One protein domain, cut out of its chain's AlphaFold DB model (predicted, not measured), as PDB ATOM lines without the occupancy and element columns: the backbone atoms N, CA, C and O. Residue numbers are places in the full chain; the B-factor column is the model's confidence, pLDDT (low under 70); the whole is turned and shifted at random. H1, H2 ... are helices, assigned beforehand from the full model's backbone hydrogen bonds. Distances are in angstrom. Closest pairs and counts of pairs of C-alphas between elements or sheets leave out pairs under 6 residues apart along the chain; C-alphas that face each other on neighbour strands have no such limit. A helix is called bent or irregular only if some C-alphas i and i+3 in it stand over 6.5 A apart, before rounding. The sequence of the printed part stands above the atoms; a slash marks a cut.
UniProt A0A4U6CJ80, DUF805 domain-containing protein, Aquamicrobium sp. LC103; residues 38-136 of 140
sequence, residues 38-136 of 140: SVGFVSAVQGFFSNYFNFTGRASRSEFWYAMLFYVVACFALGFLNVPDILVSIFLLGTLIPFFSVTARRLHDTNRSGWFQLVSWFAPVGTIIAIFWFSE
ATOM      1  N   SER A  38      29.643 -58.900  -3.386       93.25
ATOM      2  CA  SER A  38      30.851 -59.446  -4.001       93.25
ATOM      3  C   SER A  38      30.504 -60.202  -5.284       93.25
ATOM      4  O   SER A  38      29.555 -60.985  -5.301       93.25
ATOM      5  N   VAL A  39      31.295 -60.008  -6.337       95.50
ATOM      6  CA  VAL A  39      31.080 -60.605  -7.662       95.50
ATOM      7  C   VAL A  39      32.306 -61.398  -8.106       95.50
ATOM      8  O   VAL A  39      33.428 -61.094  -7.705       95.50
ATOM      9  N   GLY A  40      32.095 -62.415  -8.944       96.75
ATOM     10  CA  GLY A  40      33.179 -63.157  -9.591       96.75
ATOM     11  C   GLY A  40      33.805 -62.392 -10.762       96.75
ATOM     12  O   GLY A  40      33.255 -61.398 -11.234       96.75
ATOM     13  N   PHE A  41      34.934 -62.893 -11.272       95.56
ATOM     14  CA  PHE A  41      35.684 -62.262 -12.366       95.56
ATOM     15  C   PHE A  41      34.829 -62.001 -13.616       95.56
ATOM     16  O   PHE A  41      34.771 -60.875 -14.098       95.56
ATOM     17  N   VAL A  42      34.117 -63.016 -14.115       96.19
ATOM     18  CA  VAL A  42      33.292 -62.890 -15.332       96.19
ATOM     19  C   VAL A  42      32.195 -61.843 -15.148       96.19
ATOM     20  O   VAL A  42      32.002 -60.992 -16.013       96.19
ATOM     21  N   SER A  43      31.523 -61.857 -13.996       95.81
ATOM     22  CA  SER A  43      30.494 -60.872 -13.658       95.81
ATOM     23  C   SER A  43      31.065 -59.459 -13.538       95.81
ATOM     24  O   SER A  43      30.397 -58.510 -13.931       95.81
ATOM     25  N   ALA A  44      32.299 -59.304 -13.054       96.00
ATOM     26  CA  ALA A  44      32.973 -58.009 -13.012       96.00
ATOM     27  C   ALA A  44      33.310 -57.486 -14.417       96.00
ATOM     28  O   ALA A  44      33.089 -56.311 -14.692       96.00
ATOM     29  N   VAL A  45      33.777 -58.350 -15.329       96.00
ATOM     30  CA  VAL A  45      34.037 -57.972 -16.732       96.00
ATOM     31  C   VAL A  45      32.737 -57.599 -17.446       96.00
ATOM     32  O   VAL A  45      32.675 -56.576 -18.122       96.00
ATOM     33  N   GLN A  46      31.671 -58.377 -17.257       95.00
ATOM     34  CA  GLN A  46      30.343 -58.027 -17.769       95.00
ATOM     35  C   GLN A  46      29.866 -56.691 -17.190       95.00
ATOM     36  O   GLN A  46      29.448 -55.814 -17.942       95.00
ATOM     37  N   GLY A  47      30.008 -56.514 -15.874       93.50
ATOM     38  CA  GLY A  47      29.681 -55.289 -15.151       93.50
ATOM     39  C   GLY A  47      30.440 -54.064 -15.660       93.50
ATOM     40  O   GLY A  47      29.861 -52.981 -15.733       93.50
ATOM     41  N   PHE A  48      31.705 -54.235 -16.055       94.19
ATOM     42  CA  PHE A  48      32.553 -53.180 -16.608       94.19
ATOM     43  C   PHE A  48      31.981 -52.611 -17.911       94.19
ATOM     44  O   PHE A  48      31.903 -51.394 -18.070       94.19
ATOM     45  N   PHE A  49      31.514 -53.476 -18.816       94.44
ATOM     46  CA  PHE A  49      30.917 -53.047 -20.083       94.44
ATOM     47  C   PHE A  49      29.424 -52.710 -19.972       94.44
ATOM     48  O   PHE A  49      28.944 -51.852 -20.707       94.44
ATOM     49  N   SER A  50      28.674 -53.323 -19.051       93.44
ATOM     50  CA  SER A  50      27.248 -53.018 -18.866       93.44
ATOM     51  C   SER A  50      27.026 -51.676 -18.165       93.44
ATOM     52  O   SER A  50      26.074 -50.966 -18.472       93.44
ATOM     53  N   ASN A  51      27.917 -51.299 -17.244       92.38
ATOM     54  CA  ASN A  51      27.872 -50.027 -16.519       92.38
ATOM     55  C   ASN A  51      28.743 -48.949 -17.174       92.38
ATOM     56  O   ASN A  51      29.279 -48.078 -16.489       92.38
ATOM     57  N   TYR A  52      28.876 -48.988 -18.499       91.00
ATOM     58  CA  TYR A  52      29.802 -48.135 -19.239       91.00
ATOM     59  C   TYR A  52      29.608 -46.641 -18.938       91.00
ATOM     60  O   TYR A  52      30.562 -45.955 -18.590       91.00
ATOM     61  N   PHE A  53      28.365 -46.151 -18.988       94.31
ATOM     62  CA  PHE A  53      28.002 -44.757 -18.681       94.31
ATOM     63  C   PHE A  53      27.299 -44.597 -17.324       94.31
ATOM     64  O   PHE A  53      26.687 -43.563 -17.056       94.31
ATOM     65  N   ASN A  54      27.342 -45.617 -16.465       93.00
ATOM     66  CA  ASN A  54      26.642 -45.582 -15.188       93.00
ATOM     67  C   ASN A  54      27.556 -45.091 -14.058       93.00
ATOM     68  O   ASN A  54      28.269 -45.870 -13.433       93.00
ATOM     69  N   PHE A  55      27.465 -43.801 -13.747       92.50
ATOM     70  CA  PHE A  55      28.184 -43.182 -12.629       92.50
ATOM     71  C   PHE A  55      27.403 -43.223 -11.309       92.50
ATOM     72  O   PHE A  55      27.808 -42.591 -10.339       92.50
ATOM     73  N   THR A  56      26.271 -43.925 -11.258       91.19
ATOM     74  CA  THR A  56      25.412 -43.991 -10.071       91.19
ATOM     75  C   THR A  56      25.533 -45.338  -9.367       91.19
ATOM     76  O   THR A  56      25.899 -46.350  -9.968       91.19
ATOM     77  N   GLY A  57      25.242 -45.346  -8.068       91.25
ATOM     78  CA  GLY A  57      25.363 -46.536  -7.235       91.25
ATOM     79  C   GLY A  57      26.794 -46.819  -6.787       91.25
ATOM     80  O   GLY A  57      27.659 -45.936  -6.772       91.25
ATOM     81  N   ARG A  58      27.007 -48.069  -6.377       93.00
ATOM     82  CA  ARG A  58      28.195 -48.547  -5.670       93.00
ATOM     83  C   ARG A  58      28.808 -49.730  -6.419       93.00
ATOM     84  O   ARG A  58      28.089 -50.481  -7.073       93.00
ATOM     85  N   ALA A  59      30.127 -49.874  -6.337       93.50
ATOM     86  CA  ALA A  59      30.857 -51.015  -6.887       93.50
ATOM     87  C   ALA A  59      31.606 -51.719  -5.759       93.50
ATOM     88  O   ALA A  59      32.335 -51.074  -4.999       93.50
ATOM     89  N   SER A  60      31.439 -53.038  -5.659       93.75
ATOM     90  CA  SER A  60      32.092 -53.810  -4.603       93.75
ATOM     91  C   SER A  60      33.601 -53.872  -4.829       93.75
ATOM     92  O   SER A  60      34.096 -53.731  -5.951       93.75
ATOM     93  N   ARG A  61      34.363 -54.139  -3.763       93.94
ATOM     94  CA  ARG A  61      35.824 -54.320  -3.850       93.94
ATOM     95  C   ARG A  61      36.213 -55.334  -4.928       93.94
ATOM     96  O   ARG A  61      37.114 -55.072  -5.717       93.94
ATOM     97  N   SER A  62      35.523 -56.473  -4.974       94.56
ATOM     98  CA  SER A  62      35.771 -57.509  -5.980       94.56
ATOM     99  C   SER A  62      35.429 -57.045  -7.395       94.56
ATOM    100  O   SER A  62      36.192 -57.336  -8.306       94.56
ATOM    101  N   GLU A  63      34.331 -56.301  -7.589       95.50
ATOM    102  CA  GLU A  63      33.960 -55.774  -8.913       95.50
ATOM    103  C   GLU A  63      35.063 -54.857  -9.451       95.50
ATOM    104  O   GLU A  63      35.523 -55.031 -10.577       95.50
ATOM    105  N   PHE A  64      35.544 -53.936  -8.610       95.31
ATOM    106  CA  PHE A  64      36.607 -53.002  -8.966       95.31
ATOM    107  C   PHE A  64      37.934 -53.712  -9.275       95.31
ATOM    108  O   PHE A  64      38.517 -53.495 -10.337       95.31
ATOM    109  N   TRP A  65      38.416 -54.579  -8.380       95.94
ATOM    110  CA  TRP A  65      39.728 -55.214  -8.551       95.94
ATOM    111  C   TRP A  65      39.758 -56.222  -9.702       95.94
ATOM    112  O   TRP A  65      40.766 -56.296 -10.405       95.94
ATOM    113  N   TYR A  66      38.666 -56.949  -9.961       96.94
ATOM    114  CA  TYR A  66      38.587 -57.815 -11.138       96.94
ATOM    115  C   TYR A  66      38.485 -57.021 -12.445       96.94
ATOM    116  O   TYR A  66      39.116 -57.413 -13.426       96.94
ATOM    117  N   ALA A  67      37.766 -55.893 -12.465       95.88
ATOM    118  CA  ALA A  67      37.756 -54.997 -13.622       95.88
ATOM    119  C   ALA A  67      39.154 -54.416 -13.900       95.88
ATOM    120  O   ALA A  67      39.600 -54.389 -15.047       95.88
ATOM    121  N   MET A  68      39.879 -54.025 -12.847       95.00
ATOM    122  CA  MET A  68      41.249 -53.526 -12.964       95.00
ATOM    123  C   MET A  68      42.211 -54.609 -13.462       95.00
ATOM    124  O   MET A  68      43.034 -54.350 -14.339       95.00
ATOM    125  N   LEU A  69      42.078 -55.837 -12.950       95.81
ATOM    126  CA  LEU A  69      42.838 -56.993 -13.420       95.81
ATOM    127  C   LEU A  69      42.596 -57.242 -14.912       95.81
ATOM    128  O   LEU A  69      43.554 -57.377 -15.668       95.81
ATOM    129  N   PHE A  70      41.331 -57.266 -15.340       96.06
ATOM    130  CA  PHE A  70      40.971 -57.405 -16.750       96.06
ATOM    131  C   PHE A  70      41.619 -56.314 -17.608       96.06
ATOM    132  O   PHE A  70      42.244 -56.629 -18.617       96.06
ATOM    133  N   TYR A  71      41.525 -55.050 -17.184       94.88
ATOM    134  CA  TYR A  71      42.107 -53.922 -17.907       94.88
ATOM    135  C   TYR A  71      43.631 -54.052 -18.058       94.88
ATOM    136  O   TYR A  71      44.156 -53.927 -19.162       94.88
ATOM    137  N   VAL A  72      44.347 -54.374 -16.974       94.56
ATOM    138  CA  VAL A  72      45.808 -54.557 -16.999       94.56
ATOM    139  C   VAL A  72      46.210 -55.720 -17.908       94.56
ATOM    140  O   VAL A  72      47.125 -55.570 -18.718       94.56
ATOM    141  N   VAL A  73      45.519 -56.860 -17.813       95.94
ATOM    142  CA  VAL A  73      45.786 -58.030 -18.662       95.94
ATOM    143  C   VAL A  73      45.504 -57.720 -20.131       95.94
ATOM    144  O   VAL A  73      46.306 -58.093 -20.984       95.94
ATOM    145  N   ALA A  74      44.419 -57.006 -20.438       94.19
ATOM    146  CA  ALA A  74      44.097 -56.602 -21.803       94.19
ATOM    147  C   ALA A  74      45.176 -55.675 -22.386       94.19
ATOM    148  O   ALA A  74      45.667 -55.926 -23.484       94.19
ATOM    149  N   CYS A  75      45.613 -54.664 -21.631       92.94
ATOM    150  CA  CYS A  75      46.705 -53.779 -22.041       92.94
ATOM    151  C   CYS A  75      48.018 -54.544 -22.265       92.94
ATOM    152  O   CYS A  75      48.699 -54.320 -23.267       92.94
ATOM    153  N   PHE A  76      48.361 -55.474 -21.368       93.62
ATOM    154  CA  PHE A  76      49.555 -56.306 -21.513       93.62
ATOM    155  C   PHE A  76      49.477 -57.209 -22.751       93.62
ATOM    156  O   PHE A  76      50.433 -57.278 -23.519       93.62
ATOM    157  N   ALA A  77      48.332 -57.856 -22.986       94.31
ATOM    158  CA  ALA A  77      48.115 -58.711 -24.149       94.31
ATOM    159  C   ALA A  77      48.217 -57.928 -25.466       94.31
ATOM    160  O   ALA A  77      48.871 -58.391 -26.395       94.31
ATOM    161  N   LEU A  78      47.632 -56.727 -25.542       92.75
ATOM    162  CA  LEU A  78      47.722 -55.867 -26.727       92.75
ATOM    163  C   LEU A  78      49.171 -55.478 -27.054       92.75
ATOM    164  O   LEU A  78      49.574 -55.556 -28.215       92.75
ATOM    165  N   GLY A  79      49.961 -55.112 -26.038       89.56
ATOM    166  CA  GLY A  79      51.381 -54.792 -26.211       89.56
ATOM    167  C   GLY A  79      52.228 -56.012 -26.581       89.56
ATOM    168  O   GLY A  79      53.097 -55.925 -27.444       89.56
ATOM    169  N   PHE A  80      51.948 -57.167 -25.974       92.94
ATOM    170  CA  PHE A  80      52.663 -58.413 -26.251       92.94
ATOM    171  C   PHE A  80      52.401 -58.948 -27.666       92.94
ATOM    172  O   PHE A  80      53.314 -59.441 -28.322       92.94
ATOM    173  N   LEU A  81      51.163 -58.831 -28.152       93.81
ATOM    174  CA  LEU A  81      50.752 -59.303 -29.477       93.81
ATOM    175  C   LEU A  81      51.137 -58.348 -30.619       93.81
ATOM    176  O   LEU A  81      50.827 -58.643 -31.771       93.81
ATOM    177  N   ASN A  82      51.805 -57.227 -30.315       90.44
ATOM    178  CA  ASN A  82      52.238 -56.214 -31.283       90.44
ATOM    179  C   ASN A  82      51.099 -55.771 -32.226       90.44
ATOM    180  O   ASN A  82      51.239 -55.707 -33.451       90.44
ATOM    181  N   VAL A  83      49.926 -55.542 -31.635       92.19
ATOM    182  CA  VAL A  83      48.733 -55.069 -32.343       92.19
ATOM    183  C   VAL A  83      48.996 -53.649 -32.868       92.19
ATOM    184  O   VAL A  83      49.599 -52.859 -32.145       92.19
ATOM    185  N   PRO A  84      48.522 -53.275 -34.076       94.31
ATOM    186  CA  PRO A  84      48.691 -51.924 -34.606       94.31
ATOM    187  C   PRO A  84      48.283 -50.822 -33.617       94.31
ATOM    188  O   PRO A  84      47.187 -50.873 -33.050       94.31
ATOM    189  N   ASP A  85      49.113 -49.782 -33.493       92.50
ATOM    190  CA  ASP A  85      48.933 -48.672 -32.540       92.50
ATOM    191  C   ASP A  85      47.551 -48.014 -32.619       92.50
ATOM    192  O   ASP A  85      46.989 -47.586 -31.608       92.50
ATOM    193  N   ILE A  86      46.964 -47.962 -33.819       94.25
ATOM    194  CA  ILE A  86      45.618 -47.426 -34.043       94.25
ATOM    195  C   ILE A  86      44.551 -48.221 -33.274       94.25
ATOM    196  O   ILE A  86      43.671 -47.629 -32.654       94.25
ATOM    197  N   LEU A  87      44.645 -49.554 -33.250       92.50
ATOM    198  CA  LEU A  87      43.695 -50.419 -32.546       92.50
ATOM    199  C   LEU A  87      43.899 -50.339 -31.034       92.50
ATOM    200  O   LEU A  87      42.921 -50.295 -30.288       92.50
ATOM    201  N   VAL A  88      45.155 -50.254 -30.587       93.06
ATOM    202  CA  VAL A  88      45.483 -50.020 -29.175       93.06
ATOM    203  C   VAL A  88      44.903 -48.682 -28.715       93.06
ATOM    204  O   VAL A  88      44.249 -48.614 -27.676       93.06
ATOM    205  N   SER A  89      45.054 -47.629 -29.520       93.12
ATOM    206  CA  SER A  89      44.513 -46.299 -29.225       93.12
ATOM    207  C   SER A  89      42.986 -46.311 -29.127       93.12
ATOM    208  O   SER A  89      42.427 -45.749 -28.186       93.12
ATOM    209  N   ILE A  90      42.299 -46.997 -30.048       95.06
ATOM    210  CA  ILE A  90      40.838 -47.165 -29.999       95.06
ATOM    211  C   ILE A  90      40.417 -47.913 -28.731       95.06
ATOM    212  O   ILE A  90      39.462 -47.501 -28.072       95.06
ATOM    213  N   PHE A  91      41.134 -48.976 -28.355       93.75
ATOM    214  CA  PHE A  91      40.852 -49.724 -27.132       93.75
ATOM    215  C   PHE A  91      41.006 -48.853 -25.881       93.75
ATOM    216  O   PHE A  91      40.107 -48.834 -25.037       93.75
ATOM    217  N   LEU A  92      42.099 -48.094 -25.768       93.25
ATOM    218  CA  LEU A  92      42.338 -47.197 -24.634       93.25
ATOM    219  C   LEU A  92      41.262 -46.110 -24.533       93.25
ATOM    220  O   LEU A  92      40.747 -45.848 -23.450       93.25
ATOM    221  N   LEU A  93      40.867 -45.516 -25.661       94.00
ATOM    222  CA  LEU A  93      39.806 -44.507 -25.690       94.00
ATOM    223  C   LEU A  93      38.430 -45.101 -25.349       94.00
ATOM    224  O   LEU A  93      37.670 -44.493 -24.597       94.00
ATOM    225  N   GLY A  94      38.119 -46.298 -25.851       94.44
ATOM    226  CA  GLY A  94      36.865 -46.995 -25.553       94.44
ATOM    227  C   GLY A  94      36.774 -47.503 -24.112       94.44
ATOM    228  O   GLY A  94      35.704 -47.545 -23.523       94.44
ATOM    229  N   THR A  95      37.888 -47.857 -23.484       94.38
ATOM    230  CA  THR A  95      37.894 -48.307 -22.080       94.38
ATOM    231  C   THR A  95      38.030 -47.165 -21.074       94.38
ATOM    232  O   THR A  95      37.799 -47.369 -19.882       94.38
ATOM    233  N   LEU A  96      38.311 -45.945 -21.540       93.50
ATOM    234  CA  LEU A  96      38.466 -44.765 -20.695       93.50
ATOM    235  C   LEU A  96      37.207 -44.467 -19.865       93.50
ATOM    236  O   LEU A  96      37.276 -44.252 -18.657       93.50
ATOM    237  N   ILE A  97      36.041 -44.473 -20.508       95.00
ATOM    238  CA  ILE A  97      34.763 -44.148 -19.864       95.00
ATOM    239  C   ILE A  97      34.361 -45.200 -18.814       95.00
ATOM    240  O   ILE A  97      34.113 -44.805 -17.670       95.00
ATOM    241  N   PRO A  98      34.342 -46.517 -19.116       95.00
ATOM    242  CA  PRO A  98      34.008 -47.525 -18.112       95.00
ATOM    243  C   PRO A  98      35.024 -47.555 -16.960       95.00
ATOM    244  O   PRO A  98      34.636 -47.802 -15.817       95.00
ATOM    245  N   PHE A  99      36.295 -47.216 -17.215       93.06
ATOM    246  CA  PHE A  99      37.313 -47.058 -16.175       93.06
ATOM    247  C   PHE A  99      36.969 -45.937 -15.182       93.06
ATOM    248  O   PHE A  99      36.998 -46.144 -13.965       93.06
ATOM    249  N   PHE A 100      36.577 -44.760 -15.679       94.25
ATOM    250  CA  PHE A 100      36.111 -43.667 -14.821       94.25
ATOM    251  C   PHE A 100      34.787 -44.001 -14.119       94.25
ATOM    252  O   PHE A 100      34.592 -43.631 -12.962       94.25
ATOM    253  N   SER A 101      33.888 -44.726 -14.786       95.25
ATOM    254  CA  SER A 101      32.611 -45.173 -14.218       95.25
ATOM    255  C   SER A 101      32.810 -46.098 -13.010       95.25
ATOM    256  O   SER A 101      32.308 -45.814 -11.919       95.25
ATOM    257  N   VAL A 102      33.588 -47.179 -13.158       95.62
ATOM    258  CA  VAL A 102      33.819 -48.139 -12.064       95.62
ATOM    259  C   VAL A 102      34.584 -47.503 -10.901       95.62
ATOM    260  O   VAL A 102      34.269 -47.757  -9.738       95.62
ATOM    261  N   THR A 103      35.533 -46.614 -11.198       94.62
ATOM    262  CA  THR A 103      36.317 -45.904 -10.180       94.62
ATOM    263  C   THR A 103      35.447 -44.924  -9.386       94.62
ATOM    264  O   THR A 103      35.518 -44.894  -8.155       94.62
ATOM    265  N   ALA A 104      34.557 -44.182 -10.055       95.25
ATOM    266  CA  ALA A 104      33.591 -43.311  -9.389       95.25
ATOM    267  C   ALA A 104      32.643 -44.103  -8.470       95.25
ATOM    268  O   ALA A 104      32.501 -43.762  -7.294       95.25
ATOM    269  N   ARG A 105      32.067 -45.209  -8.964       94.69
ATOM    270  CA  ARG A 105      31.194 -46.094  -8.168       94.69
ATOM    271  C   ARG A 105      31.922 -46.741  -6.987       94.69
ATOM    272  O   ARG A 105      31.314 -46.977  -5.944       94.69
ATOM    273  N   ARG A 106      33.227 -46.999  -7.101       94.50
ATOM    274  CA  ARG A 106      34.028 -47.504  -5.979       94.50
ATOM    275  C   ARG A 106      34.277 -46.434  -4.912       94.50
ATOM    276  O   ARG A 106      34.242 -46.743  -3.726       94.50
ATOM    277  N   LEU A 107      34.475 -45.174  -5.301       93.19
ATOM    278  CA  LEU A 107      34.587 -44.067  -4.342       93.19
ATOM    279  C   LEU A 107      33.275 -43.819  -3.594       93.19
ATOM    280  O   LEU A 107      33.300 -43.558  -2.388       93.19
ATOM    281  N   HIS A 108      32.140 -43.987  -4.270       93.50
ATOM    282  CA  HIS A 108      30.813 -43.929  -3.648       93.50
ATOM    283  C   HIS A 108      30.643 -44.955  -2.522       93.50
ATOM    284  O   HIS A 108      29.995 -44.687  -1.512       93.50
ATOM    285  N   ASP A 109      31.312 -46.099  -2.632       91.88
ATOM    286  CA  ASP A 109      31.317 -47.153  -1.620       91.88
ATOM    287  C   ASP A 109      31.953 -46.700  -0.282       91.88
ATOM    288  O   ASP A 109      31.596 -47.192   0.784       91.88
ATOM    289  N   THR A 110      32.834 -45.693  -0.327       90.50
ATOM    290  CA  THR A 110      33.445 -45.033   0.850       90.50
ATOM    291  C   THR A 110      32.740 -43.726   1.248       90.50
ATOM    292  O   THR A 110      33.274 -42.927   2.016       90.50
ATOM    293  N   ASN A 111      31.540 -43.480   0.709       91.25
ATOM    294  CA  ASN A 111      30.754 -42.247   0.850       91.25
ATOM    295  C   ASN A 111      31.435 -40.973   0.287       91.25
ATOM    296  O   ASN A 111      30.976 -39.848   0.510       91.25
ATOM    297  N   ARG A 112      32.515 -41.117  -0.491       90.12
ATOM    298  CA  ARG A 112      33.219 -40.008  -1.162       90.12
ATOM    299  C   ARG A 112      32.567 -39.702  -2.511       90.12
ATOM    300  O   ARG A 112      31.834 -40.523  -3.046       90.12
ATOM    301  N   SER A 113      32.808 -38.518  -3.074       90.50
ATOM    302  CA  SER A 113      32.353 -38.217  -4.439       90.50
ATOM    303  C   SER A 113      33.251 -38.890  -5.485       90.50
ATOM    304  O   SER A 113      34.458 -39.025  -5.283       90.50
ATOM    305  N   GLY A 114      32.685 -39.267  -6.635       87.75
ATOM    306  CA  GLY A 114      33.453 -39.856  -7.740       87.75
ATOM    307  C   GLY A 114      34.566 -38.954  -8.293       87.75
ATOM    308  O   GLY A 114      35.556 -39.449  -8.821       87.75
ATOM    309  N   TRP A 115      34.469 -37.634  -8.104       87.88
ATOM    310  CA  TRP A 115      35.486 -36.662  -8.529       87.88
ATOM    311  C   TRP A 115      36.855 -36.862  -7.871       87.88
ATOM    312  O   TRP A 115      37.874 -36.489  -8.452       87.88
ATOM    313  N   PHE A 116      36.912 -37.508  -6.703       87.69
ATOM    314  CA  PHE A 116      38.179 -37.766  -6.017       87.69
ATOM    315  C   PHE A 116      39.095 -38.753  -6.742       87.69
ATOM    316  O   PHE A 116      40.266 -38.853  -6.391       87.69
ATOM    317  N   GLN A 117      38.632 -39.404  -7.810       88.38
ATOM    318  CA  GLN A 117      39.500 -40.204  -8.674       88.38
ATOM    319  C   GLN A 117      40.609 -39.379  -9.343       88.38
ATOM    320  O   GLN A 117      41.679 -39.923  -9.619       88.38
ATOM    321  N   LEU A 118      40.399 -38.066  -9.529       87.44
ATOM    322  CA  LEU A 118      41.405 -37.137 -10.060       87.44
ATOM    323  C   LEU A 118      42.623 -36.994  -9.140       87.44
ATOM    324  O   LEU A 118      43.695 -36.622  -9.606       87.44
ATOM    325  N   VAL A 119      42.509 -37.350  -7.856       85.88
ATOM    326  CA  VAL A 119      43.666 -37.404  -6.945       85.88
ATOM    327  C   VAL A 119      44.720 -38.381  -7.474       85.88
ATOM    328  O   VAL A 119      45.912 -38.105  -7.374       85.88
ATOM    329  N   SER A 120      44.300 -39.459  -8.143       84.50
ATOM    330  CA  SER A 120      45.203 -40.439  -8.760       84.50
ATOM    331  C   SER A 120      46.074 -39.846  -9.872       84.50
ATOM    332  O   SER A 120      47.077 -40.447 -10.233       84.50
ATOM    333  N   TRP A 121      45.734 -38.681 -10.432       82.56
ATOM    334  CA  TRP A 121      46.559 -38.040 -11.462       82.56
ATOM    335  C   TRP A 121      47.814 -37.373 -10.878       82.56
ATOM    336  O   TRP A 121      48.786 -37.154 -11.598       82.56
ATOM    337  N   PHE A 122      47.842 -37.102  -9.569       84.12
ATOM    338  CA  PHE A 122      49.000 -36.532  -8.875       84.12
ATOM    339  C   PHE A 122      49.995 -37.626  -8.448       84.12
ATOM    340  O   PHE A 122      50.176 -37.902  -7.261       84.12
ATOM    341  N   ALA A 123      50.636 -38.283  -9.415       80.31
ATOM    342  CA  ALA A 123      51.621 -39.331  -9.148       80.31
ATOM    343  C   ALA A 123      52.926 -38.777  -8.522       80.31
ATOM    344  O   ALA A 123      53.361 -37.685  -8.893       80.31
ATOM    345  N   PRO A 124      53.595 -39.522  -7.614       81.06
ATOM    346  CA  PRO A 124      53.228 -40.849  -7.095       81.06
ATOM    347  C   PRO A 124      52.339 -40.813  -5.838       81.06
ATOM    348  O   PRO A 124      51.812 -41.835  -5.416       81.06
ATOM    349  N   VAL A 125      52.183 -39.659  -5.193       83.88
ATOM    350  CA  VAL A 125      51.552 -39.579  -3.865       83.88
ATOM    351  C   VAL A 125      50.043 -39.803  -3.950       83.88
ATOM    352  O   VAL A 125      49.475 -40.591  -3.195       83.88
ATOM    353  N   GLY A 126      49.389 -39.141  -4.900       83.94
ATOM    354  CA  GLY A 126      47.952 -39.242  -5.114       83.94
ATOM    355  C   GLY A 126      47.503 -40.628  -5.576       83.94
ATOM    356  O   GLY A 126      46.450 -41.092  -5.142       83.94
ATOM    357  N   THR A 127      48.317 -41.338  -6.369       84.50
ATOM    358  CA  THR A 127      48.025 -42.729  -6.763       84.50
ATOM    359  C   THR A 127      48.057 -43.672  -5.565       84.50
ATOM    360  O   THR A 127      47.148 -44.485  -5.417       84.50
ATOM    361  N   ILE A 128      49.050 -43.544  -4.678       86.88
ATOM    362  CA  ILE A 128      49.145 -44.365  -3.459       86.88
ATOM    363  C   ILE A 128      47.896 -44.174  -2.591       86.88
ATOM    364  O   ILE A 128      47.281 -45.146  -2.160       86.88
ATOM    365  N   ILE A 129      47.479 -42.927  -2.375       86.69
ATOM    366  CA  ILE A 129      46.288 -42.617  -1.571       86.69
ATOM    367  C   ILE A 129      45.010 -43.139  -2.228       86.69
ATOM    368  O   ILE A 129      44.166 -43.715  -1.544       86.69
ATOM    369  N   ALA A 130      44.874 -42.991  -3.546       87.75
ATOM    370  CA  ALA A 130      43.733 -43.532  -4.271       87.75
ATOM    371  C   ALA A 130      43.640 -45.059  -4.115       87.75
ATOM    372  O   ALA A 130      42.560 -45.576  -3.844       87.75
ATOM    373  N   ILE A 131      44.769 -45.777  -4.174       89.69
ATOM    374  CA  ILE A 131      44.821 -47.228  -3.928       89.69
ATOM    375  C   ILE A 131      44.342 -47.576  -2.512       89.69
ATOM    376  O   ILE A 131      43.586 -48.539  -2.345       89.69
ATOM    377  N   PHE A 132      44.731 -46.793  -1.499       90.00
ATOM    378  CA  PHE A 132      44.209 -46.971  -0.142       90.00
ATOM    379  C   PHE A 132      42.686 -46.810  -0.107       90.00
ATOM    380  O   PHE A 132      42.003 -47.709   0.382       90.00
ATOM    381  N   TRP A 133      42.138 -45.749  -0.706       89.88
ATOM    382  CA  TRP A 133      40.686 -45.540  -0.779       89.88
ATOM    383  C   TRP A 133      39.967 -46.664  -1.535       89.88
ATOM    384  O   TRP A 133      38.923 -47.140  -1.096       89.88
ATOM    385  N   PHE A 134      40.547 -47.178  -2.620       90.81
ATOM    386  CA  PHE A 134      39.987 -48.324  -3.343       90.81
ATOM    387  C   PHE A 134      40.039 -49.628  -2.540       90.81
ATOM    388  O   PHE A 134      39.273 -50.552  -2.826       90.81
ATOM    389  N   SER A 135      40.864 -49.691  -1.497       91.81
ATOM    390  CA  SER A 135      41.000 -50.841  -0.598       91.81
ATOM    391  C   SER A 135      40.177 -50.712   0.693       91.81
ATOM    392  O   SER A 135      39.979 -51.710   1.384       91.81
ATOM    393  N   GLU A 136      39.638 -49.534   1.024       90.50
ATOM    394  CA  GLU A 136      38.836 -49.291   2.239       90.50
ATOM    395  C   GLU A 136      37.554 -50.150   2.283       90.50
ATOM    396  O   GLU A 136      37.014 -50.523   1.239       90.50
TER     397      GLU A 136
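AT A GLANCE: This is residues 38 to 136 of the 140 residues of the protein "DUF805 domain-containing protein" of Aquamicrobium sp. LC103 (UniProt A0A4U6CJ80). Two long helices, H2 and the bent H3, run side by side in opposite ways along the longest axis, joined by a tight link at one end where residues 80 to 86 stick out. H1 crosses one side of this pair, packing on H2 and on H3b, the second arm of H3, while the helical hairpin of H4 and H5 packs on H3b from the other side. The printed part has 99 residues, with five named helices in the order H1, H2, H3, H4, H5 and no named strand, and its class is all helix. It is compact, with a radius of gyration of the C-alphas of 13.7 A and spans of 41 by 31 by 20 A.

IN THESE COORDINATES: H1 is residues 41 to 50, 14.1 A long from first to last C-alpha, beginning at C-alpha 41 at (35.684, -62.262, -12.366). H2 is residues 61 to 80, 28.3 A long. H3, residues 85 to 108, was assigned as one helix by its hydrogen bonds, but it is bent: C-alphas 94 and 97 are 6.7 A apart. Its arms are H3a, residues 85 to 94, 14.0 A long, and H3b, residues 97 to 108, 16.7 A long, beginning at C-alpha 97 at (34.763, -44.148, -19.864). H4 is residues 114 to 121, 13.7 A long, neither bent nor irregular, but only just: C-alphas 115 and 118 are 6.1 A apart. H5 is residues 125 to 135, 15.8 A long, ending at C-alpha 135 at (41.000, -50.841, -0.598).

HOW THE PARTS SIT: H3 is the hub, touching four other helices. Residues 102 to 106 of H3b touch residues 61 to 64 of H2 at a shallow tilt of 27 degrees, opposite ways; the closest C-alphas, of Val 102 and Phe 64, are 6.4 A apart. H3a is close to H2 but not clearly touching, closest at the C-alphas of Val 88 and Leu 78, 6.7 A. H1 touches residues 62 to 70 of H2, about perpendicular at 85 degrees, closest at the C-alphas of Ala 44 and Glu 63, 4.8 A. H3b touches H4, closest at the C-alphas of Ala 104 and Gly 114, 3.8 A. H4 and H5 form a helical hairpin, a steep tilt of 43 degrees, closest at the C-alphas of Ser 120 and Thr 127, 4.1 A. Among the pairs that are apart are H1 and H5. In H1, H2, H3a, H3b and H5 every O i to N i+4 pair is within hydrogen-bond range; in H4, 0 of 4 are, beside 5 of 5 O i to N i+3 pairs.

THE WHOLE: The two C-alphas farthest apart, of Asn 82 and Asn 111, are 41.1 A apart. The printed part has no cut and no long link. The mean pLDDT of the printed part is 92.2, and no printed residue is under 70.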